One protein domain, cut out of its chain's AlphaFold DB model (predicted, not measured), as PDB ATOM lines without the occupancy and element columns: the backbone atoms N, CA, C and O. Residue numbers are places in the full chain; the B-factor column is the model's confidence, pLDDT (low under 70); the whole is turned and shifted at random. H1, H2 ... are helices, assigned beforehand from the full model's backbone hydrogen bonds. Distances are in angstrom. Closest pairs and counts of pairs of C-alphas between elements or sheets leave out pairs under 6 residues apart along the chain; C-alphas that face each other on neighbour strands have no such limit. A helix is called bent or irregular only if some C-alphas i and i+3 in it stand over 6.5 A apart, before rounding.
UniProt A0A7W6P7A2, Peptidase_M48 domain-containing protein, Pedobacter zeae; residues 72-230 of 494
ATOM      1  N   SER A  72      49.365  85.705 289.265       94.44
ATOM      2  CA  SER A  72      48.244  85.929 288.335       94.44
ATOM      3  C   SER A  72      46.909  85.406 288.885       94.44
ATOM      4  O   SER A  72      45.870  86.044 288.716       94.44
ATOM      5  N   LYS A  73      46.926  84.249 289.563       91.62
ATOM      6  CA  LYS A  73      45.707  83.535 289.982       91.62
ATOM      7  C   LYS A  73      44.795  84.338 290.931       91.62
ATOM      8  O   LYS A  73      43.608  84.408 290.636       91.62
ATOM      9  N   PRO A  74      45.283  84.994 292.004       90.38
ATOM     10  CA  PRO A  74      44.419  85.774 292.893       90.38
ATOM     11  C   PRO A  74      43.635  86.883 292.179       90.38
ATOM     12  O   PRO A  74      42.463  87.098 292.488       90.38
ATOM     13  N   LEU A  75      44.255  87.558 291.204       91.00
ATOM     14  CA  LEU A  75      43.580  88.590 290.417       91.00
ATOM     15  C   LEU A  75      42.562  87.980 289.448       91.00
ATOM     16  O   LEU A  75      41.443  88.477 289.371       91.00
ATOM     17  N   ILE A  76      42.904  86.876 288.777       91.81
ATOM     18  CA  ILE A  76      41.957  86.121 287.939       91.81
ATOM     19  C   ILE A  76      40.727  85.712 288.762       91.81
ATOM     20  O   ILE A  76      39.601  86.015 288.373       91.81
ATOM     21  N   ASP A  77      40.931  85.104 289.932       90.50
ATOM     22  CA  ASP A  77      39.842  84.652 290.801       90.50
ATOM     23  C   ASP A  77      39.014  85.839 291.340       90.50
ATOM     24  O   ASP A  77      37.824  85.688 291.621       90.50
ATOM     25  N   SER A  78      39.621  87.019 291.512       89.69
ATOM     26  CA  SER A  78      38.922  88.254 291.896       89.69
ATOM     27  C   SER A  78      38.057  88.800 290.759       89.69
ATOM     28  O   SER A  78      36.894  89.134 290.980       89.69
ATOM     29  N   LEU A  79      38.600  88.873 289.542       89.50
ATOM     30  CA  LEU A  79      37.871  89.313 288.349       89.50
ATOM     31  C   LEU A  79      36.685  88.390 288.060       89.50
ATOM     32  O   LEU A  79      35.574  88.863 287.823       89.50
ATOM     33  N   LEU A  80      36.907  87.081 288.181       90.12
ATOM     34  CA  LEU A  80      35.873  86.066 288.017       90.12
ATOM     35  C   LEU A  80      34.806  86.106 289.111       90.12
ATOM     36  O   LEU A  80      33.711  85.636 288.872       90.12
ATOM     37  N   ARG A  81      35.062  86.650 290.304       90.81
ATOM     38  CA  ARG A  81      34.025  86.797 291.345       90.81
ATOM     39  C   ARG A  81      33.292  88.133 291.286       90.81
ATOM     40  O   ARG A  81      32.228  88.258 291.891       90.81
ATOM     41  N   MET A  82      33.824  89.117 290.560       88.12
ATOM     42  CA  MET A  82      33.355  90.503 290.610       88.12
ATOM     43  C   MET A  82      31.872  90.645 290.254       88.12
ATOM     44  O   MET A  82      31.131  91.291 290.990       88.12
ATOM     45  N   GLN A  83      31.405  90.010 289.172       83.25
ATOM     46  CA  GLN A  83      29.997  90.148 288.775       83.25
ATOM     47  C   GLN A  83      29.054  89.473 289.780       83.25
ATOM     48  O   GLN A  83      27.967  89.984 290.040       83.25
ATOM     49  N   LEU A  84      29.474  88.348 290.377       88.06
ATOM     50  CA  LEU A  84      28.688  87.680 291.414       88.06
ATOM     51  C   LEU A  84      28.602  88.562 292.668       88.06
ATOM     52  O   LEU A  84      27.515  88.759 293.201       88.06
ATOM     53  N   ALA A  85      29.725  89.149 293.088       91.06
ATOM     54  CA  ALA A  85      29.784  90.056 294.230       91.06
ATOM     55  C   ALA A  85      28.972  91.344 294.012       91.06
ATOM     56  O   ALA A  85      28.300  91.787 294.943       91.06
ATOM     57  N   SER A  86      29.008  91.920 292.802       90.25
ATOM     58  CA  SER A  86      28.206  93.093 292.422       90.25
ATOM     59  C   SER A  86      26.716  92.777 292.485       90.25
ATOM     60  O   SER A  86      25.972  93.473 293.168       90.25
ATOM     61  N   ARG A  87      26.295  91.662 291.873       88.88
ATOM     62  CA  ARG A  87      24.899  91.214 291.908       88.88
ATOM     63  C   ARG A  87      24.397  91.017 293.338       88.88
ATOM     64  O   ARG A  87      23.254  91.353 293.633       88.88
ATOM     65  N   SER A  88      25.232  90.489 294.234       94.88
ATOM     66  CA  SER A  88      24.865  90.349 295.645       94.88
ATOM     67  C   SER A  88      24.604  91.688 296.329       94.88
ATOM     68  O   SER A  88      23.692  91.772 297.146       94.88
ATOM     69  N   VAL A  89      25.365  92.736 295.997       94.69
ATOM     70  CA  VAL A  89      25.124  94.091 296.522       94.69
ATOM     71  C   VAL A  89      23.820  94.658 295.971       94.69
ATOM     72  O   VAL A  89      23.016  95.163 296.749       94.69
ATOM     73  N   ASP A  90      23.567  94.512 294.670       94.00
ATOM     74  CA  ASP A  90      22.328  94.997 294.049       94.00
ATOM     75  C   ASP A  90      21.089  94.349 294.688       94.00
ATOM     76  O   ASP A  90      20.089  95.017 294.951       94.00
ATOM     77  N   ILE A  91      21.159  93.052 295.010       94.00
ATOM     78  CA  ILE A  91      20.091  92.345 295.734       94.00
ATOM     79  C   ILE A  91      19.860  92.953 297.122       94.00
ATOM     80  O   ILE A  91      18.708  93.141 297.507       94.00
ATOM     81  N   ILE A  92      20.922  93.290 297.859       96.31
ATOM     82  CA  ILE A  92      20.801  93.931 299.178       96.31
ATOM     83  C   ILE A  92      20.181  95.321 299.059       96.31
ATOM     84  O   ILE A  92      19.318  95.668 299.861       96.31
ATOM     85  N   TYR A  93      20.601  96.115 298.074       94.81
ATOM     86  CA  TYR A  93      20.037  97.447 297.852       94.81
ATOM     87  C   TYR A  93      18.547  97.366 297.546       94.81
ATOM     88  O   TYR A  93      17.758  98.007 298.235       94.81
ATOM     89  N   ASN A  94      18.153  96.497 296.615       92.50
ATOM     90  CA  ASN A  94      16.745  96.274 296.292       92.50
ATOM     91  C   ASN A  94      15.953  95.744 297.496       92.50
ATOM     92  O   ASN A  94      14.793  96.109 297.681       92.50
ATOM     93  N   TYR A  95      16.551  94.867 298.311       95.75
ATOM     94  CA  TYR A  95      15.929  94.379 299.543       95.75
ATOM     95  C   TYR A  95      15.636  95.541 300.493       95.75
ATOM     96  O   TYR A  95      14.491  95.728 300.893       95.75
ATOM     97  N   TYR A  96      16.638  96.364 300.804       95.88
ATOM     98  CA  TYR A  96      16.465  97.471 301.741       95.88
ATOM     99  C   TYR A  96      15.622  98.622 301.201       95.88
ATOM    100  O   TYR A  96      14.959  99.288 301.993       95.88
ATOM    101  N   GLU A  97      15.580  98.832 299.885       93.81
ATOM    102  CA  GLU A  97      14.659  99.781 299.257       93.81
ATOM    103  C   GLU A  97      13.201  99.421 299.573       93.81
ATOM    104  O   GLU A  97      12.421 100.280 299.984       93.81
ATOM    105  N   ARG A  98      12.847  98.130 299.507       92.44
ATOM    106  CA  ARG A  98      11.504  97.653 299.883       92.44
ATOM    107  C   ARG A  98      11.212  97.772 301.379       92.44
ATOM    108  O   ARG A  98      10.049  97.805 301.759       92.44
ATOM    109  N   LYS A  99      12.244  97.847 302.222       95.06
ATOM    110  CA  LYS A  99      12.116  97.964 303.683       95.06
ATOM    111  C   LYS A  99      12.116  99.411 304.194       95.06
ATOM    112  O   LYS A  99      12.078  99.631 305.405       95.06
ATOM    113  N   ILE A 100      12.141 100.405 303.298       94.06
ATOM    114  CA  ILE A 100      12.072 101.826 303.676       94.06
ATOM    115  C   ILE A 100      10.770 102.128 304.423       94.06
ATOM    116  O   ILE A 100      10.802 102.776 305.469       94.06
ATOM    117  N   ASP A 101       9.641 101.629 303.918       91.56
ATOM    118  CA  ASP A 101       8.327 101.854 304.529       91.56
ATOM    119  C   ASP A 101       8.186 101.177 305.899       91.56
ATOM    120  O   ASP A 101       7.531 101.730 306.784       91.56
ATOM    121  N   ASP A 102       8.873 100.048 306.094       94.44
ATOM    122  CA  ASP A 102       8.963  99.331 307.372       94.44
ATOM    123  C   ASP A 102       9.972  99.974 308.343       94.44
ATOM    124  O   ASP A 102      10.116  99.533 309.482       94.44
ATOM    125  N   CYS A 103      10.693 101.013 307.902       96.06
ATOM    126  CA  CYS A 103      11.747 101.682 308.663       96.06
ATOM    127  C   CYS A 103      12.816 100.700 309.185       96.06
ATOM    128  O   CYS A 103      13.222 100.757 310.346       96.06
ATOM    129  N   ILE A 104      13.294  99.792 308.329       96.56
ATOM    130  CA  ILE A 104      14.343  98.817 308.671       96.56
ATOM    131  C   ILE A 104      15.635  99.144 307.910       96.56
ATOM    132  O   ILE A 104      15.620  99.399 306.706       96.56
ATOM    133  N   ILE A 105      16.770  99.104 308.614       97.12
ATOM    134  CA  ILE A 105      18.113  99.300 308.046       97.12
ATOM    135  C   ILE A 105      19.103  98.253 308.569       97.12
ATOM    136  O   ILE A 105      18.837  97.544 309.541       97.12
ATOM    137  N   SER A 106      20.290  98.201 307.962       96.88
ATOM    138  CA  SER A 106      21.424  97.420 308.463       96.88
ATOM    139  C   SER A 106      22.487  98.321 309.078       96.88
ATOM    140  O   SER A 106      22.752  99.421 308.592       96.88
ATOM    141  N   LYS A 107      23.157  97.828 310.121       97.06
ATOM    142  CA  LYS A 107      24.377  98.466 310.636       97.06
ATOM    143  C   LYS A 107      25.572  98.219 309.706       97.06
ATOM    144  O   LYS A 107      26.442  99.075 309.582       97.06
ATOM    145  N   ASN A 108      25.612  97.044 309.075       96.56
ATOM    146  CA  ASN A 108      26.702  96.578 308.226       96.56
ATOM    147  C   ASN A 108      26.159  95.596 307.174       96.56
ATOM    148  O   ASN A 108      25.740  94.490 307.517       96.56
ATOM    149  N   ILE A 109      26.197  95.978 305.892       96.62
ATOM    150  CA  ILE A 109      25.661  95.145 304.801       96.62
ATOM    151  C   ILE A 109      26.612  94.044 304.307       96.62
ATOM    152  O   ILE A 109      26.191  93.133 303.602       96.62
ATOM    153  N   PHE A 110      27.899  94.082 304.654       95.06
ATOM    154  CA  PHE A 110      28.885  93.155 304.083       95.06
ATOM    155  C   PHE A 110      28.679  91.684 304.506       95.06
ATOM    156  O   PHE A 110      28.825  90.805 303.656       95.06
ATOM    157  N   PRO A 111      28.284  91.360 305.755       95.25
ATOM    158  CA  PRO A 111      27.879  89.996 306.107       95.25
ATOM    159  C   PRO A 111      26.685  89.497 305.284       95.25
ATOM    160  O   PRO A 111      26.675  88.350 304.842       95.25
ATOM    161  N   GLN A 112      25.716  90.375 305.015       97.06
ATOM    162  CA  GLN A 112      24.548  90.071 304.184       97.06
ATOM    163  C   GLN A 112      24.966  89.841 302.727       97.06
ATOM    164  O   GLN A 112      24.470  88.927 302.077       97.06
ATOM    165  N   GLN A 113      25.955  90.593 302.236       95.44
ATOM    166  CA  GLN A 113      26.500  90.428 300.888       95.44
ATOM    167  C   GLN A 113      27.150  89.061 300.714       95.44
ATOM    168  O   GLN A 113      26.926  88.403 299.700       95.44
ATOM    169  N   ILE A 114      27.933  88.623 301.703       93.81
ATOM    170  CA  ILE A 114      28.557  87.297 301.695       93.81
ATOM    171  C   ILE A 114      27.482  86.209 301.718       93.81
ATOM    172  O   ILE A 114      27.575  85.257 300.944       93.81
ATOM    173  N   LEU A 115      26.446  86.371 302.547       95.75
ATOM    174  CA  LEU A 115      25.319  85.442 302.614       95.75
ATOM    175  C   LEU A 115      24.632  85.307 301.251       95.75
ATOM    176  O   LEU A 115      24.536  84.200 300.724       95.75
ATOM    177  N   VAL A 116      24.245  86.427 300.634       96.31
ATOM    178  CA  VAL A 116      23.601  86.443 299.312       96.31
ATOM    179  C   VAL A 116      24.525  85.869 298.233       96.31
ATOM    180  O   VAL A 116      24.091  85.074 297.406       96.31
ATOM    181  N   MET A 117      25.816  86.219 298.239       94.56
ATOM    182  CA  MET A 117      26.801  85.677 297.293       94.56
ATOM    183  C   MET A 117      26.914  84.155 297.389       94.56
ATOM    184  O   MET A 117      26.919  83.471 296.365       94.56
ATOM    185  N   ASN A 118      26.975  83.626 298.610       93.94
ATOM    186  CA  ASN A 118      27.066  82.191 298.845       93.94
ATOM    187  C   ASN A 118      25.761  81.482 298.472       93.94
ATOM    188  O   ASN A 118      25.818  80.439 297.825       93.94
ATOM    189  N   PHE A 119      24.608  82.075 298.787       93.25
ATOM    190  CA  PHE A 119      23.298  81.586 298.358       93.25
ATOM    191  C   PHE A 119      23.211  81.469 296.827       93.25
ATOM    192  O   PHE A 119      22.903  80.403 296.293       93.25
ATOM    193  N   LEU A 120      23.575  82.533 296.099       90.25
ATOM    194  CA  LEU A 120      23.593  82.523 294.634       90.25
ATOM    195  C   LEU A 120      24.548  81.458 294.087       90.25
ATOM    196  O   LEU A 120      24.209  80.754 293.138       90.25
ATOM    197  N   ALA A 121      25.737  81.328 294.671       91.19
ATOM    198  CA  ALA A 121      26.710  80.333 294.243       91.19
ATOM    199  C   ALA A 121      26.227  78.895 294.465       91.19
ATOM    200  O   ALA A 121      26.391  78.060 293.577       91.19
ATOM    201  N   GLN A 122      25.585  78.615 295.600       90.31
ATOM    202  CA  GLN A 122      24.995  77.309 295.899       90.31
ATOM    203  C   GLN A 122      23.873  76.960 294.919       90.31
ATOM    204  O   GLN A 122      23.891  75.875 294.339       90.31
ATOM    205  N   ARG A 123      22.956  77.900 294.652       84.00
ATOM    206  CA  ARG A 123      21.873  77.717 293.669       84.00
ATOM    207  C   ARG A 123      22.409  77.448 292.260       84.00
ATOM    208  O   ARG A 123      21.829  76.679 291.504       84.00
ATOM    209  N   ASN A 124      23.564  78.024 291.930       81.62
ATOM    210  CA  ASN A 124      24.264  77.787 290.668       81.62
ATOM    211  C   ASN A 124      25.238  76.597 290.696       81.62
ATOM    212  O   ASN A 124      25.979  76.402 289.732       81.62
ATOM    213  N   LYS A 125      25.252  75.806 291.778       85.69
ATOM    214  CA  LYS A 125      26.114  74.625 291.954       85.69
ATOM    215  C   LYS A 125      27.606  74.940 291.765       85.69
ATOM    216  O   LYS A 125      28.370  74.107 291.279       85.69
ATOM    217  N   LEU A 126      28.029  76.150 292.140       89.88
ATOM    218  CA  LEU A 126      29.429  76.553 292.059       89.88
ATOM    219  C   LEU A 126      30.257  75.858 293.150       89.88
ATOM    220  O   LEU A 126      29.805  75.761 294.296       89.88
ATOM    221  N   PRO A 127      31.484  75.408 292.833       91.56
ATOM    222  CA  PRO A 127      32.386  74.882 293.840       91.56
ATOM    223  C   PRO A 127      32.826  75.988 294.799       91.56
ATOM    224  O   PRO A 127      32.905  77.159 294.430       91.56
ATOM    225  N   PHE A 128      33.155  75.608 296.030       92.06
ATOM    226  CA  PHE A 128      33.686  76.519 297.037       92.06
ATOM    227  C   PHE A 128      35.123  76.149 297.384       92.06
ATOM    228  O   PHE A 128      35.451  74.978 297.558       92.06
ATOM    229  N   GLU A 129      35.964  77.164 297.549       89.12
ATOM    230  CA  GLU A 129      37.318  77.022 298.075       89.12
ATOM    231  C   GLU A 129      37.559  78.136 299.096       89.12
ATOM    232  O   GLU A 129      37.277  79.304 298.822       89.12
ATOM    233  N   ASN A 130      38.044  77.780 300.289       85.25
ATOM    234  CA  ASN A 130      38.311  78.722 301.385       85.25
ATOM    235  C   ASN A 130      37.108  79.628 301.736       85.25
ATOM    236  O   ASN A 130      37.273  80.804 302.040       85.25
ATOM    237  N   GLY A 131      35.885  79.090 301.658       82.06
ATOM    238  CA  GLY A 131      34.657  79.838 301.958       82.06
ATOM    239  C   GLY A 131      34.191  80.788 300.850       82.06
ATOM    240  O   GLY A 131      33.254  81.549 301.073       82.06
ATOM    241  N   PHE A 132      34.801  80.730 299.662       86.56
ATOM    242  CA  PHE A 132      34.432  81.557 298.517       86.56
ATOM    243  C   PHE A 132      34.017  80.736 297.296       86.56
ATOM    244  O   PHE A 132      34.624  79.694 297.029       86.56
ATOM    245  N   PRO A 133      33.059  81.238 296.499       92.00
ATOM    246  CA  PRO A 133      32.659  80.584 295.265       92.00
ATOM    247  C   PRO A 133      33.756  80.669 294.201       92.00
ATOM    248  O   PRO A 133      34.305  81.737 293.930       92.00
ATOM    249  N   GLN A 134      34.049  79.537 293.575       91.12
ATOM    250  CA  GLN A 134      34.978  79.418 292.461       91.12
ATOM    251  C   GLN A 134      34.206  79.583 291.155       91.12
ATOM    252  O   GLN A 134      33.501  78.683 290.697       91.12
ATOM    253  N   VAL A 135      34.321  80.773 290.575       88.50
ATOM    254  CA  VAL A 135      33.647  81.141 289.332       88.50
ATOM    255  C   VAL A 135      34.584  80.885 288.156       88.50
ATOM    256  O   VAL A 135      35.783  81.135 288.249       88.50
ATOM    257  N   SER A 136      34.048  80.398 287.040       85.06
ATOM    258  CA  SER A 136      34.795  80.197 285.796       85.06
ATOM    259  C   SER A 136      34.271  81.109 284.686       85.06
ATOM    260  O   SER A 136      33.132  81.567 284.735       85.06
ATOM    261  N   ILE A 137      35.065  81.317 283.632       78.62
ATOM    262  CA  ILE A 137      34.583  81.982 282.406       78.62
ATOM    263  C   ILE A 137      33.367  81.227 281.837       78.62
ATOM    264  O   ILE A 137      32.395  81.834 281.395       78.62
ATOM    265  N   GLY A 138      33.385  79.891 281.913       74.19
ATOM    266  CA  GLY A 138      32.278  79.043 281.473       74.19
ATOM    267  C   GLY A 138      30.960  79.346 282.188       74.19
ATOM    268  O   GLY A 138      29.913  79.307 281.551       74.19
ATOM    269  N   TYR A 139      31.000  79.718 283.472       74.88
ATOM    270  CA  TYR A 139      29.813  80.147 284.212       74.88
ATOM    271  C   TYR A 139      29.192  81.416 283.610       74.88
ATOM    272  O   TYR A 139      27.987  81.452 283.379       74.88
ATOM    273  N   TYR A 140      29.996  82.428 283.280       69.62
ATOM    274  CA  TYR A 140      29.491  83.655 282.655       69.62
ATOM    275  C   TYR A 140      29.002  83.427 281.222       69.62
ATOM    276  O   TYR A 140      27.922  83.890 280.848       69.62
ATOM    277  N   ASN A 141      29.728  82.612 280.462       70.44
ATOM    278  CA  ASN A 141      29.374  82.251 279.088       70.44
ATOM    279  C   ASN A 141      28.208  81.252 279.002       70.44
ATOM    280  O   ASN A 141      27.697  80.982 277.910       70.44
ATOM    281  N   ARG A 142      27.768  80.672 280.127       68.38
ATOM    282  CA  ARG A 142      26.532  79.880 280.188       68.38
ATOM    283  C   ARG A 142      25.325  80.775 279.926       68.38
ATOM    284  O   ARG A 142      24.479  80.403 279.123       68.38
ATOM    285  N   PHE A 143      25.298  81.954 280.547       64.62
ATOM    286  CA  PHE A 143      24.187  82.903 280.451       64.62
ATOM    287  C   PHE A 143      24.363  83.910 279.313       64.62
ATOM    288  O   PHE A 143      23.391  84.265 278.653       64.62
ATOM    289  N   ASN A 144      25.595  84.360 279.057       68.00
ATOM    290  CA  ASN A 144      25.876  85.279 277.962       68.00
ATOM    291  C   ASN A 144      26.202  84.509 276.673       68.00
ATOM    292  O   ASN A 144      27.333  84.070 276.466       68.00
ATOM    293  N   LYS A 145      25.193  84.345 275.811       79.00
ATOM    294  CA  LYS A 145      25.329  83.756 274.465       79.00
ATOM    295  C   LYS A 145      25.318  84.806 273.346       79.00
ATOM    296  O   LYS A 145      25.249  84.433 272.175       79.00
ATOM    297  N   SER A 146      25.339  86.096 273.698       80.81
ATOM    298  CA  SER A 146      25.312  87.189 272.724       80.81
ATOM    299  C   SER A 146      26.537  87.115 271.823       80.81
ATOM    300  O   SER A 146      27.656  86.859 272.275       80.81
ATOM    301  N   LYS A 147      26.315  87.314 270.524       84.88
ATOM    302  CA  LYS A 147      27.383  87.306 269.520       84.88
ATOM    303  C   LYS A 147      27.731  88.703 269.038       84.88
ATOM    304  O   LYS A 147      28.681  88.852 268.259       84.88
ATOM    305  N   ILE A 148      26.963  89.709 269.456       81.94
ATOM    306  CA  ILE A 148      27.234  91.089 269.098       81.94
ATOM    307  C   ILE A 148      28.356  91.639 269.968       81.94
ATOM    308  O   ILE A 148      28.400  91.470 271.182       81.94
ATOM    309  N   SER A 149      29.285  92.327 269.327       78.00
ATOM    310  CA  SER A 149      30.271  93.139 270.019       78.00
ATOM    311  C   SER A 149      30.445  94.436 269.258       78.00
ATOM    312  O   SER A 149      30.591  94.475 268.032       78.00
ATOM    313  N   PHE A 150      30.442  95.535 269.991       68.50
ATOM    314  CA  PHE A 150      30.931  96.786 269.453       68.50
ATOM    315  C   PHE A 150      32.445  96.712 269.561       68.50
ATOM    316  O   PHE A 150      32.971  96.478 270.645       68.50
ATOM    317  N   SER A 151      33.167  96.867 268.448       54.59
ATOM    318  CA  SER A 151      34.617  97.077 268.519       54.59
ATOM    319  C   SER A 151      34.894  98.114 269.610       54.59
ATOM    320  O   SER A 151      34.222  99.141 269.536       54.59
ATOM    321  N   ASN A 152      35.809  97.825 270.555       54.16
ATOM    322  CA  ASN A 152      36.204  98.504 271.818       54.16
ATOM    323  C   ASN A 152      36.350 100.052 271.819       54.16
ATOM    324  O   ASN A 152      37.063 100.612 272.638       54.16
ATOM    325  N   GLN A 153      35.725 100.779 270.903       49.19
ATOM    326  CA  GLN A 153      35.908 102.194 270.611       49.19
ATOM    327  C   GLN A 153      35.310 103.105 271.691       49.19
ATOM    328  O   GLN A 153      35.645 104.284 271.708       49.19
ATOM    329  N   TYR A 154      34.468 102.572 272.591       47.47
ATOM    330  CA  TYR A 154      33.735 103.379 273.575       47.47
ATOM    331  C   TYR A 154      33.718 102.827 275.010       47.47
ATOM    332  O   TYR A 154      33.193 103.505 275.890       47.47
ATOM    333  N   SER A 155      34.291 101.647 275.285       49.97
ATOM    334  CA  SER A 155      34.421 101.177 276.674       49.97
ATOM    335  C   SER A 155      35.640 101.826 277.331       49.97
ATOM    336  O   SER A 155      36.722 101.843 276.743       49.97
ATOM    337  N   SER A 156      35.505 102.349 278.551       51.59
ATOM    338  CA  SER A 156      36.653 102.848 279.326       51.59
ATOM    339  C   SER A 156      37.519 101.724 279.906       51.59
ATOM    340  O   SER A 156      38.661 101.990 280.279       51.59
ATOM    341  N   HIS A 157      37.002 100.489 279.930       59.78
ATOM    342  CA  HIS A 157      37.654  99.305 280.497       59.78
ATOM    343  C   HIS A 157      37.710  98.153 279.478       59.78
ATOM    344  O   HIS A 157      36.768  97.999 278.693       59.78
ATOM    345  N   PRO A 158      38.794  97.359 279.445       72.31
ATOM    346  CA  PRO A 158      38.855  96.162 278.633       72.31
ATOM    347  C   PRO A 158      37.951  95.075 279.220       72.31
ATOM    348  O   PRO A 158      37.703  95.024 280.426       72.31
ATOM    349  N   GLU A 159      37.492  94.175 278.356       77.38
ATOM    350  CA  GLU A 159      36.657  93.047 278.760       77.38
ATOM    351  C   GLU A 159      37.401  92.118 279.730       77.38
ATOM    352  O   GLU A 159      38.599  91.848 279.581       77.38
ATOM    353  N   THR A 160      36.671  91.577 280.708       82.25
ATOM    354  CA  THR A 160      37.220  90.668 281.727       82.25
ATOM    355  C   THR A 160      37.923  89.457 281.109       82.25
ATOM    356  O   THR A 160      38.995  89.071 281.574       82.25
ATOM    357  N   ASP A 161      37.381  88.899 280.026       82.62
ATOM    358  CA  ASP A 161      37.970  87.753 279.324       82.62
ATOM    359  C   ASP A 161      39.345  88.084 278.721       82.62
ATOM    360  O   ASP A 161      40.269  87.267 278.788       82.62
ATOM    361  N   GLU A 162      39.521  89.295 278.175       83.94
ATOM    362  CA  GLU A 162      40.811  89.741 277.634       83.94
ATOM    363  C   GLU A 162      41.839  89.916 278.757       83.94
ATOM    364  O   GLU A 162      42.985  89.471 278.631       83.94
ATOM    365  N   ARG A 163      41.421  90.497 279.887       89.25
ATOM    366  CA  ARG A 163      42.269  90.657 281.077       89.25
ATOM    367  C   ARG A 163      42.717  89.308 281.636       89.25
ATOM    368  O   ARG A 163      43.910  89.106 281.865       89.25
ATOM    369  N   ILE A 164      41.791  88.357 281.788       90.50
ATOM    370  CA  ILE A 164      42.099  86.999 282.260       90.50
ATOM    371  C   ILE A 164      43.051  86.293 281.294       90.50
ATOM    372  O   ILE A 164      44.000  85.647 281.739       90.50
ATOM    373  N   LYS A 165      42.844  86.429 279.978       90.62
ATOM    374  CA  LYS A 165      43.755  85.860 278.979       90.62
ATOM    375  C   LYS A 165      45.177  86.395 279.153       90.62
ATOM    376  O   LYS A 165      46.096  85.594 279.296       90.62
ATOM    377  N   ARG A 166      45.359  87.719 279.235       91.62
ATOM    378  CA  ARG A 166      46.690  88.317 279.449       91.62
ATOM    379  C   ARG A 166      47.312  87.881 280.782       91.62
ATOM    380  O   ARG A 166      48.506  87.602 280.832       91.62
ATOM    381  N   LEU A 167      46.524  87.771 281.853       93.75
ATOM    382  CA  LEU A 167      47.003  87.293 283.157       93.75
ATOM    383  C   LEU A 167      47.454  85.827 283.130       93.75
ATOM    384  O   LEU A 167      48.451  85.484 283.771       93.75
ATOM    385  N   ASN A 168      46.749  84.976 282.381       93.38
ATOM    386  CA  ASN A 168      47.164  83.596 282.136       93.38
ATOM    387  C   ASN A 168      48.459  83.539 281.318       93.38
ATOM    388  O   ASN A 168      49.360  82.787 281.685       93.38
ATOM    389  N   ASP A 169      48.587  84.373 280.279       94.56
ATOM    390  CA  ASP A 169      49.795  84.456 279.447       94.56
ATOM    391  C   ASP A 169      51.027  84.905 280.260       94.56
ATOM    392  O   ASP A 169      52.139  84.443 280.004       94.56
ATOM    393  N   LEU A 170      50.841  85.762 281.276       93.75
ATOM    394  CA  LEU A 170      51.908  86.146 282.209       93.75
ATOM    395  C   LEU A 170      52.393  84.972 283.075       93.75
ATOM    396  O   LEU A 170      53.569  84.932 283.435       93.75
ATOM    397  N   GLY A 171      51.504  84.038 283.437       91.50
ATOM    398  CA  GLY A 171      51.856  82.791 284.126       91.50
ATOM    399  C   GLY A 171      52.595  82.950 285.462       91.50
ATOM    400  O   GLY A 171      53.352  82.059 285.846       91.50
ATOM    401  N   ILE A 172      52.424  84.074 286.172       94.44
ATOM    402  CA  ILE A 172      53.209  84.374 287.379       94.44
ATOM    403  C   ILE A 172      52.667  83.554 288.565       94.44
ATOM    404  O   ILE A 172      51.493  83.710 288.923       94.44
ATOM    405  N   PRO A 173      53.487  82.690 289.198       93.12
ATOM    406  CA  PRO A 173      53.031  81.815 290.272       93.12
ATOM    407  C   PRO A 173      52.795  82.577 291.582       93.12
ATOM    408  O   PRO A 173      53.452  83.573 291.882       93.12
ATOM    409  N   VAL A 174      51.890  82.053 292.410       91.69
ATOM    410  CA  VAL A 174      51.659  82.560 293.770       91.69
ATOM    411  C   VAL A 174      52.778  82.065 294.684       91.69
ATOM    412  O   VAL A 174      52.915  80.865 294.909       91.69
ATOM    413  N   VAL A 175      53.578  82.984 295.230       87.31
ATOM    414  CA  VAL A 175      54.729  82.635 296.088       87.31
ATOM    415  C   VAL A 175      54.325  82.461 297.557       87.31
ATOM    416  O   VAL A 175      54.884  81.620 298.259       87.31
ATOM    417  N   LYS A 176      53.362  83.254 298.043       84.62
ATOM    418  CA  LYS A 176      52.867  83.222 299.429       84.62
ATOM    419  C   LYS A 176      51.340  83.322 299.432       84.62
ATOM    420  O   LYS A 176      50.824  84.439 299.415       84.62
ATOM    421  N   PRO A 177      50.616  82.192 299.409       82.38
ATOM    422  CA  PRO A 177      49.162  82.230 299.397       82.38
ATOM    423  C   PRO A 177      48.632  82.812 300.711       82.38
ATOM    424  O   PRO A 177      49.088  82.449 301.797       82.38
ATOM    425  N   TYR A 178      47.663  83.716 300.597       83.38
ATOM    426  CA  TYR A 178      46.874  84.238 301.706       83.38
ATOM    427  C   TYR A 178      45.404  84.002 301.365       83.38
ATOM    428  O   TYR A 178      44.877  84.620 300.444       83.38
ATOM    429  N   ASN A 179      44.778  83.065 302.075       83.75
ATOM    430  CA  ASN A 179      43.458  82.533 301.719       83.75
ATOM    431  C   ASN A 179      42.315  83.138 302.550       83.75
ATOM    432  O   ASN A 179      41.170  82.716 302.424       83.75
ATOM    433  N   GLU A 180      42.624  84.110 303.407       86.19
ATOM    434  CA  GLU A 180      41.631  84.837 304.195       86.19
ATOM    435  C   GLU A 180      40.953  85.933 303.365       86.19
ATOM    436  O   GLU A 180      41.429  86.350 302.307       86.19
ATOM    437  N   MET A 181      39.840  86.454 303.881       85.75
ATOM    438  CA  MET A 181      39.150  87.579 303.259       85.75
ATOM    439  C   MET A 181      40.044  88.826 303.212       85.75
ATOM    440  O   MET A 181      40.620  89.229 304.221       85.75
ATOM    441  N   ALA A 182      40.100  89.498 302.058       86.38
ATOM    442  CA  ALA A 182      40.930  90.693 301.872       86.38
ATOM    443  C   ALA A 182      40.580  91.837 302.844       86.38
ATOM    444  O   ALA A 182      41.447  92.638 303.187       86.38
ATOM    445  N   ASN A 183      39.340  91.899 303.343       87.44
ATOM    446  CA  ASN A 183      38.937  92.891 304.343       87.44
ATOM    447  C   ASN A 183      39.707  92.765 305.671       87.44
ATOM    448  O   ASN A 183      39.867  93.770 306.356       87.44
ATOM    449  N   LYS A 184      40.280  91.591 305.983       89.25
ATOM    450  CA  LYS A 184      41.152  91.379 307.150       89.25
ATOM    451  C   LYS A 184      42.443  92.193 307.091       89.25
ATOM    452  O   LYS A 184      43.081  92.385 308.122       89.25
ATOM    453  N   LEU A 185      42.822  92.683 305.908       89.25
ATOM    454  CA  LEU A 185      43.957  93.592 305.730       89.25
ATOM    455  C   LEU A 185      43.633  95.027 306.180       89.25
ATOM    456  O   LEU A 185      44.550  95.826 306.369       89.25
ATOM    457  N   LEU A 186      42.350  95.370 306.347       91.81
ATOM    458  CA  LEU A 186      41.918  96.699 306.762       91.81
ATOM    459  C   LEU A 186      41.944  96.825 308.289       91.81
ATOM    460  O   LEU A 186      41.291  96.077 309.017       91.81
ATOM    461  N   VAL A 187      42.654  97.839 308.779       92.88
ATOM    462  CA  VAL A 187      42.558  98.265 310.180       92.88
ATOM    463  C   VAL A 187      41.158  98.834 310.419       92.88
ATOM    464  O   VAL A 187      40.655  99.581 309.585       92.88
ATOM    465  N   ASP A 188      40.531  98.499 311.552       93.00
ATOM    466  CA  ASP A 188      39.170  98.945 311.890       93.00
ATOM    467  C   ASP A 188      38.099  98.539 310.850       93.00
ATOM    468  O   ASP A 188      37.120  99.262 310.651       93.00
ATOM    469  N   GLN A 189      38.250  97.365 310.214       93.62
ATOM    470  CA  GLN A 189      37.349  96.873 309.156       93.62
ATOM    471  C   GLN A 189      35.850  97.044 309.469       93.62
ATOM    472  O   GLN A 189      35.088  97.438 308.592       93.62
ATOM    473  N   GLU A 190      35.436  96.820 310.721       93.88
ATOM    474  CA  GLU A 190      34.034  96.937 311.135       93.88
ATOM    475  C   GLU A 190      33.557  98.390 311.103       93.88
ATOM    476  O   GLU A 190      32.521  98.696 310.527       93.88
ATOM    477  N   LYS A 191      34.352  99.327 311.634       95.31
ATOM    478  CA  LYS A 191      33.996 100.754 311.616       95.31
ATOM    479  C   LYS A 191      33.943 101.299 310.191       95.31
ATOM    480  O   LYS A 191      33.113 102.153 309.889       95.31
ATOM    481  N   ILE A 192      34.843 100.833 309.323       95.06
ATOM    482  CA  ILE A 192      34.848 101.199 307.903       95.06
ATOM    483  C   ILE A 192      33.563 100.693 307.239       95.06
ATOM    484  O   ILE A 192      32.873 101.472 306.582       95.06
ATOM    485  N   ALA A 193      33.215  99.425 307.461       95.31
ATOM    486  CA  ALA A 193      32.005  98.805 306.935       95.31
ATOM    487  C   ALA A 193      30.725  99.521 307.402       95.31
ATOM    488  O   ALA A 193      29.868  99.847 306.578       95.31
ATOM    489  N   GLU A 194      30.625  99.845 308.693       96.62
ATOM    490  CA  GLU A 194      29.506 100.606 309.263       96.62
ATOM    491  C   GLU A 194      29.412 102.017 308.667       96.62
ATOM    492  O   GLU A 194      28.322 102.485 308.344       96.62
ATOM    493  N   LYS A 195      30.547 102.694 308.451       96.12
ATOM    494  CA  LYS A 195      30.570 104.033 307.844       96.12
ATOM    495  C   LYS A 195      30.086 104.016 306.393       96.12
ATOM    496  O   LYS A 195      29.308 104.889 306.017       96.12
ATOM    497  N   PHE A 196      30.531 103.048 305.592       94.50
ATOM    498  CA  PHE A 196      30.029 102.873 304.225       94.50
ATOM    499  C   PHE A 196      28.536 102.541 304.222       94.50
ATOM    500  O   PHE A 196      27.775 103.130 303.460       94.50
ATOM    501  N   THR A 197      28.106 101.665 305.131       96.38
ATOM    502  CA  THR A 197      26.696 101.292 305.272       96.38
ATOM    503  C   THR A 197      25.826 102.496 305.640       96.38
ATOM    504  O   THR A 197      24.794 102.727 305.017       96.38
ATOM    505  N   ALA A 198      26.267 103.339 306.576       95.69
ATOM    506  CA  ALA A 198      25.546 104.553 306.949       95.69
ATOM    507  C   ALA A 198      25.372 105.535 305.777       95.69
ATOM    508  O   ALA A 198      24.336 106.190 305.685       95.69
ATOM    509  N   GLN A 199      26.350 105.624 304.867       95.12
ATOM    510  CA  GLN A 199      26.244 106.470 303.670       95.12
ATOM    511  C   GLN A 199      25.175 105.975 302.692       95.12
ATOM    512  O   GLN A 199      24.504 106.798 302.075       95.12
ATOM    513  N   ILE A 200      24.980 104.657 302.582       92.75
ATOM    514  CA  ILE A 200      23.939 104.063 301.730       92.75
ATOM    515  C   ILE A 200      22.545 104.490 302.213       92.75
ATOM    516  O   ILE A 200      21.707 104.897 301.413       92.75
ATOM    517  N   PHE A 201      22.315 104.472 303.528       94.69
ATOM    518  CA  PHE A 201      21.010 104.795 304.119       94.69
ATOM    519  C   PHE A 201      20.767 106.297 304.351       94.69
ATOM    520  O   PHE A 201      19.646 106.699 304.655       94.69
ATOM    521  N   GLN A 202      21.788 107.147 304.204       91.31
ATOM    522  CA  GLN A 202      21.743 108.560 304.606       91.31
ATOM    523  C   GLN A 202      20.662 109.391 303.891       91.31
ATOM    524  O   GLN A 202      20.167 110.368 304.456       91.31
ATOM    525  N   HIS A 203      20.329 109.042 302.647       88.94
ATOM    526  CA  HIS A 203      19.416 109.818 301.801       88.94
ATOM    527  C   HIS A 203      17.992 109.254 301.735       88.94
ATOM    528  O   HIS A 203      17.126 109.881 301.125       88.94
ATOM    529  N   ALA A 204      17.738 108.101 302.355       90.56
ATOM    530  CA  ALA A 204      16.402 107.531 302.418       90.56
ATOM    531  C   ALA A 204      15.523 108.310 303.413       90.56
ATOM    532  O   ALA A 204      15.984 108.766 304.463       90.56
ATOM    533  N   VAL A 205      14.244 108.479 303.069       91.88
ATOM    534  CA  VAL A 205      13.259 109.167 303.913       91.88
ATOM    535  C   VAL A 205      12.440 108.121 304.653       91.88
ATOM    536  O   VAL A 205      11.647 107.408 304.045       91.88
ATOM    537  N   TYR A 206      12.621 108.055 305.969       92.69
ATOM    538  CA  TYR A 206      11.904 107.132 306.842       92.69
ATOM    539  C   TYR A 206      10.755 107.843 307.555       92.69
ATOM    540  O   TYR A 206      10.878 109.007 307.947       92.69
ATOM    541  N   ARG A 207       9.629 107.141 307.720       92.81
ATOM    542  CA  ARG A 207       8.438 107.676 308.405       92.81
ATOM    543  C   ARG A 207       8.685 107.866 309.902       92.81
ATOM    544  O   ARG A 207       8.120 108.771 310.510       92.81
ATOM    545  N   GLU A 208       9.553 107.037 310.471       94.00
ATOM    546  CA  GLU A 208       9.981 107.073 311.864       94.00
ATOM    547  C   GLU A 208      11.458 106.677 312.003       94.00
ATOM    548  O   GLU A 208      12.157 106.464 311.011       94.00
ATOM    549  N   GLN A 209      11.965 106.638 313.238       93.75
ATOM    550  CA  GLN A 209      13.349 106.247 313.489       93.75
ATOM    551  C   GLN A 209      13.561 104.781 313.072       93.75
ATOM    552  O   GLN A 209      12.901 103.906 313.631       93.75
ATOM    553  N   PRO A 210      14.499 104.495 312.152       95.62
ATOM    554  CA  PRO A 210      14.655 103.147 311.647       95.62
ATOM    555  C   PRO A 210      15.271 102.203 312.682       95.62
ATOM    556  O   PRO A 210      16.129 102.587 313.485       95.62
ATOM    557  N   SER A 211      14.844 100.945 312.633       96.38
ATOM    558  CA  SER A 211      15.345  99.851 313.461       96.38
ATOM    559  C   SER A 211      16.491  99.101 312.773       96.38
ATOM    560  O   SER A 211      16.548  99.000 311.546       96.38
ATOM    561  N   LEU A 212      17.437  98.589 313.570       97.00
ATOM    562  CA  LEU A 212      18.558  97.787 313.071       97.00
ATOM    563  C   LEU A 212      18.145  96.320 312.940       97.00
ATOM    564  O   LEU A 212      17.890  95.660 313.950       97.00
ATOM    565  N   GLN A 213      18.166  95.795 311.720       97.00
ATOM    566  CA  GLN A 213      17.945  94.378 311.455       97.00
ATOM    567  C   GLN A 213      19.170  93.546 311.845       97.00
ATOM    568  O   GLN A 213      20.307  93.918 311.535       97.00
ATOM    569  N   GLN A 214      18.952  92.405 312.501       96.62
ATOM    570  CA  GLN A 214      20.014  91.426 312.728       96.62
ATOM    571  C   GLN A 214      20.239  90.567 311.480       96.62
ATOM    572  O   GLN A 214      19.337  90.377 310.665       96.62
ATOM    573  N   LEU A 215      21.442  89.999 311.344       96.88
ATOM    574  CA  LEU A 215      21.775  89.133 310.207       96.88
ATOM    575  C   LEU A 215      20.848  87.910 310.107       96.88
ATOM    576  O   LEU A 215      20.464  87.545 309.004       96.88
ATOM    577  N   SER A 216      20.468  87.311 311.240       97.06
ATOM    578  CA  SER A 216      19.551  86.161 311.278       97.06
ATOM    579  C   SER A 216      18.149  86.509 310.783       97.06
ATOM    580  O   SER A 216      17.527  85.709 310.093       97.06
ATOM    581  N   ASP A 217      17.665  87.706 311.120       96.81
ATOM    582  CA  ASP A 217      16.342  88.172 310.699       96.81
ATOM    583  C   ASP A 217      16.358  88.479 309.199       96.81
ATOM    584  O   ASP A 217      15.456  88.075 308.473       96.81
ATOM    585  N   PHE A 218      17.439  89.107 308.718       97.88
ATOM    586  CA  PHE A 218      17.675  89.293 307.288       97.88
ATOM    587  C   PHE A 218      17.694  87.960 306.536       97.88
ATOM    588  O   PHE A 218      17.041  87.849 305.508       97.88
ATOM    589  N   GLU A 219      18.430  86.958 307.024       97.38
ATOM    590  CA  GLU A 219      18.522  85.644 306.380       97.38
ATOM    591  C   GLU A 219      17.151  84.974 306.274       97.38
ATOM    592  O   GLU A 219      16.763  84.539 305.190       97.38
ATOM    593  N   ALA A 220      16.394  84.939 307.375       96.94
ATOM    594  CA  ALA A 220      15.062  84.349 307.398       96.94
ATOM    595  C   ALA A 220      14.100  85.064 306.435       96.94
ATOM    596  O   ALA A 220      13.403  84.407 305.658       96.94
ATOM    597  N   ASP A 221      14.093  86.398 306.449       96.19
ATOM    598  CA  ASP A 221      13.246  87.199 305.565       96.19
ATOM    599  C   ASP A 221      13.664  87.066 304.096       96.19
ATOM    600  O   ASP A 221      12.809  86.899 303.228       96.19
ATOM    601  N   PHE A 222      14.966  87.103 303.806       95.62
ATOM    602  CA  PHE A 222      15.513  86.970 302.455       95.62
ATOM    603  C   PHE A 222      15.185  85.605 301.847       95.62
ATOM    604  O   PHE A 222      14.707  85.545 300.715       95.62
ATOM    605  N   LEU A 223      15.404  84.516 302.594       94.31
ATOM    606  CA  LEU A 223      15.086  83.165 302.127       94.31
ATOM    607  C   LEU A 223      13.582  83.000 301.914       94.31
ATOM    608  O   LEU A 223      13.168  82.494 300.876       94.31
ATOM    609  N   LYS A 224      12.755  83.520 302.827       94.50
ATOM    610  CA  LYS A 224      11.298  83.511 302.666       94.50
ATOM    611  C   LYS A 224      10.852  84.287 301.423       94.50
ATOM    612  O   LYS A 224      10.035  83.778 300.661       94.50
ATOM    613  N   GLU A 225      11.369  85.498 301.203       91.31
ATOM    614  CA  GLU A 225      11.059  86.297 300.009       91.31
ATOM    615  C   GLU A 225      11.527  85.590 298.730       91.31
ATOM    616  O   GLU A 225      10.798  85.575 297.737       91.31
ATOM    617  N   ASN A 226      12.709  84.970 298.743       90.19
ATOM    618  CA  ASN A 226      13.202  84.186 297.615       90.19
ATOM    619  C   ASN A 226      12.286  82.989 297.325       90.19
ATOM    620  O   ASN A 226      11.886  82.781 296.180       90.19
ATOM    621  N   ASP A 227      11.917  82.224 298.349       88.56
ATOM    622  CA  ASP A 227      11.066  81.043 298.209       88.56
ATOM    623  C   ASP A 227       9.665  81.420 297.739       88.56
ATOM    624  O   ASP A 227       9.066  80.691 296.956       88.56
ATOM    625  N   GLN A 228       9.146  82.583 298.142       90.62
ATOM    626  CA  GLN A 228       7.861  83.114 297.678       90.62
ATOM    627  C   GLN A 228       7.911  83.610 296.228       90.62
ATOM    628  O   GLN A 228       6.931  83.431 295.507       90.62
ATOM    629  N   ASN A 229       9.054  84.116 295.765       88.56
ATOM    630  CA  ASN A 229       9.199  84.748 294.449       88.56
ATOM    631  C   ASN A 229      10.018  83.925 293.439       88.56
ATOM    632  O   ASN A 229      10.445  84.447 292.412       88.56
ATOM    633  N   SER A 230      10.225  82.631 293.698       91.38
ATOM    634  CA  SER A 230      10.913  81.714 292.781       91.38
ATOM    635  C   SER A 230      10.068  80.492 292.418       91.38
ATOM    636  O   SER A 230       9.087  80.160 293.092       91.38
TER     637      SER A 230
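What this domain is: This is residues 72 to 230 of the 494 residues of the protein "Peptidase_M48 domain-containing protein" of Pedobacter zeae (UniProt A0A7W6P7A2). A long bent helix, H1, makes a spine, with H4 packed along its first arm at one end and H2 crossing its second arm. H7 packs on the beginning of H2, long links join most helices, and residues 141 to 159 stick out. The 159 printed residues hold seven named helices, H1 to H7 in order, and no named strand: all helix. The whole is only just loose, close to compact, with a radius of gyration of the C-alphas of 18.5 A and spans of 56 by 40 by 33 A.

How they stand to each other: H1, residues 72 to 98, was assigned as one helix by its hydrogen bonds but is bent: C-alphas 80 and 83 are 7.2 A apart, between arms H1a, 72 to 80, and H1b, 83 to 98. H1b touches H2, residues 110 to 123, at a steep tilt of 65 degrees, closest at the C-alphas of Ser 88 and Met 117, 5.3 A. H3, residues 137 to 143, touches no helix. H4, residues 160 to 170, touches H1a at a shallow tilt of 8 degrees, opposite ways, closest at the C-alphas of Ser 72 and Leu 167, 5.5 A. H5, residues 182 to 185, and H6, residues 189 to 201, are close but not clearly touching, and H6 and H1b are near each other. H7, residues 215 to 228, touches H2 through residues 215 to 219 alone, closest at the C-alphas of Gln 112 and Leu 215, 6.7 A. Every O i to N i+4 pair is within hydrogen-bond range in H1a, H1b, H2, H4, H6 and H7; H3 has 2 of 3, and H5 is too short for one.

Where its parts are: H1a begins at C-alpha 72 (48.244, 85.929, 288.335), and H1b is 22.8 A long. H2 measures 19.9 A, H6 18.8 A and H7 19.7 A, ending at C-alpha 228 (7.861, 83.114, 297.678).

The domain as a whole: The C-alphas of Asp 169 and Glu 208, the two farthest apart, are 56.1 A apart. The printed part has no cut; the link H5 to H6 is tight and the others are long. Residue 140, residues 142 to 144 and residues 150 to 157 are under 70 in pLDDT.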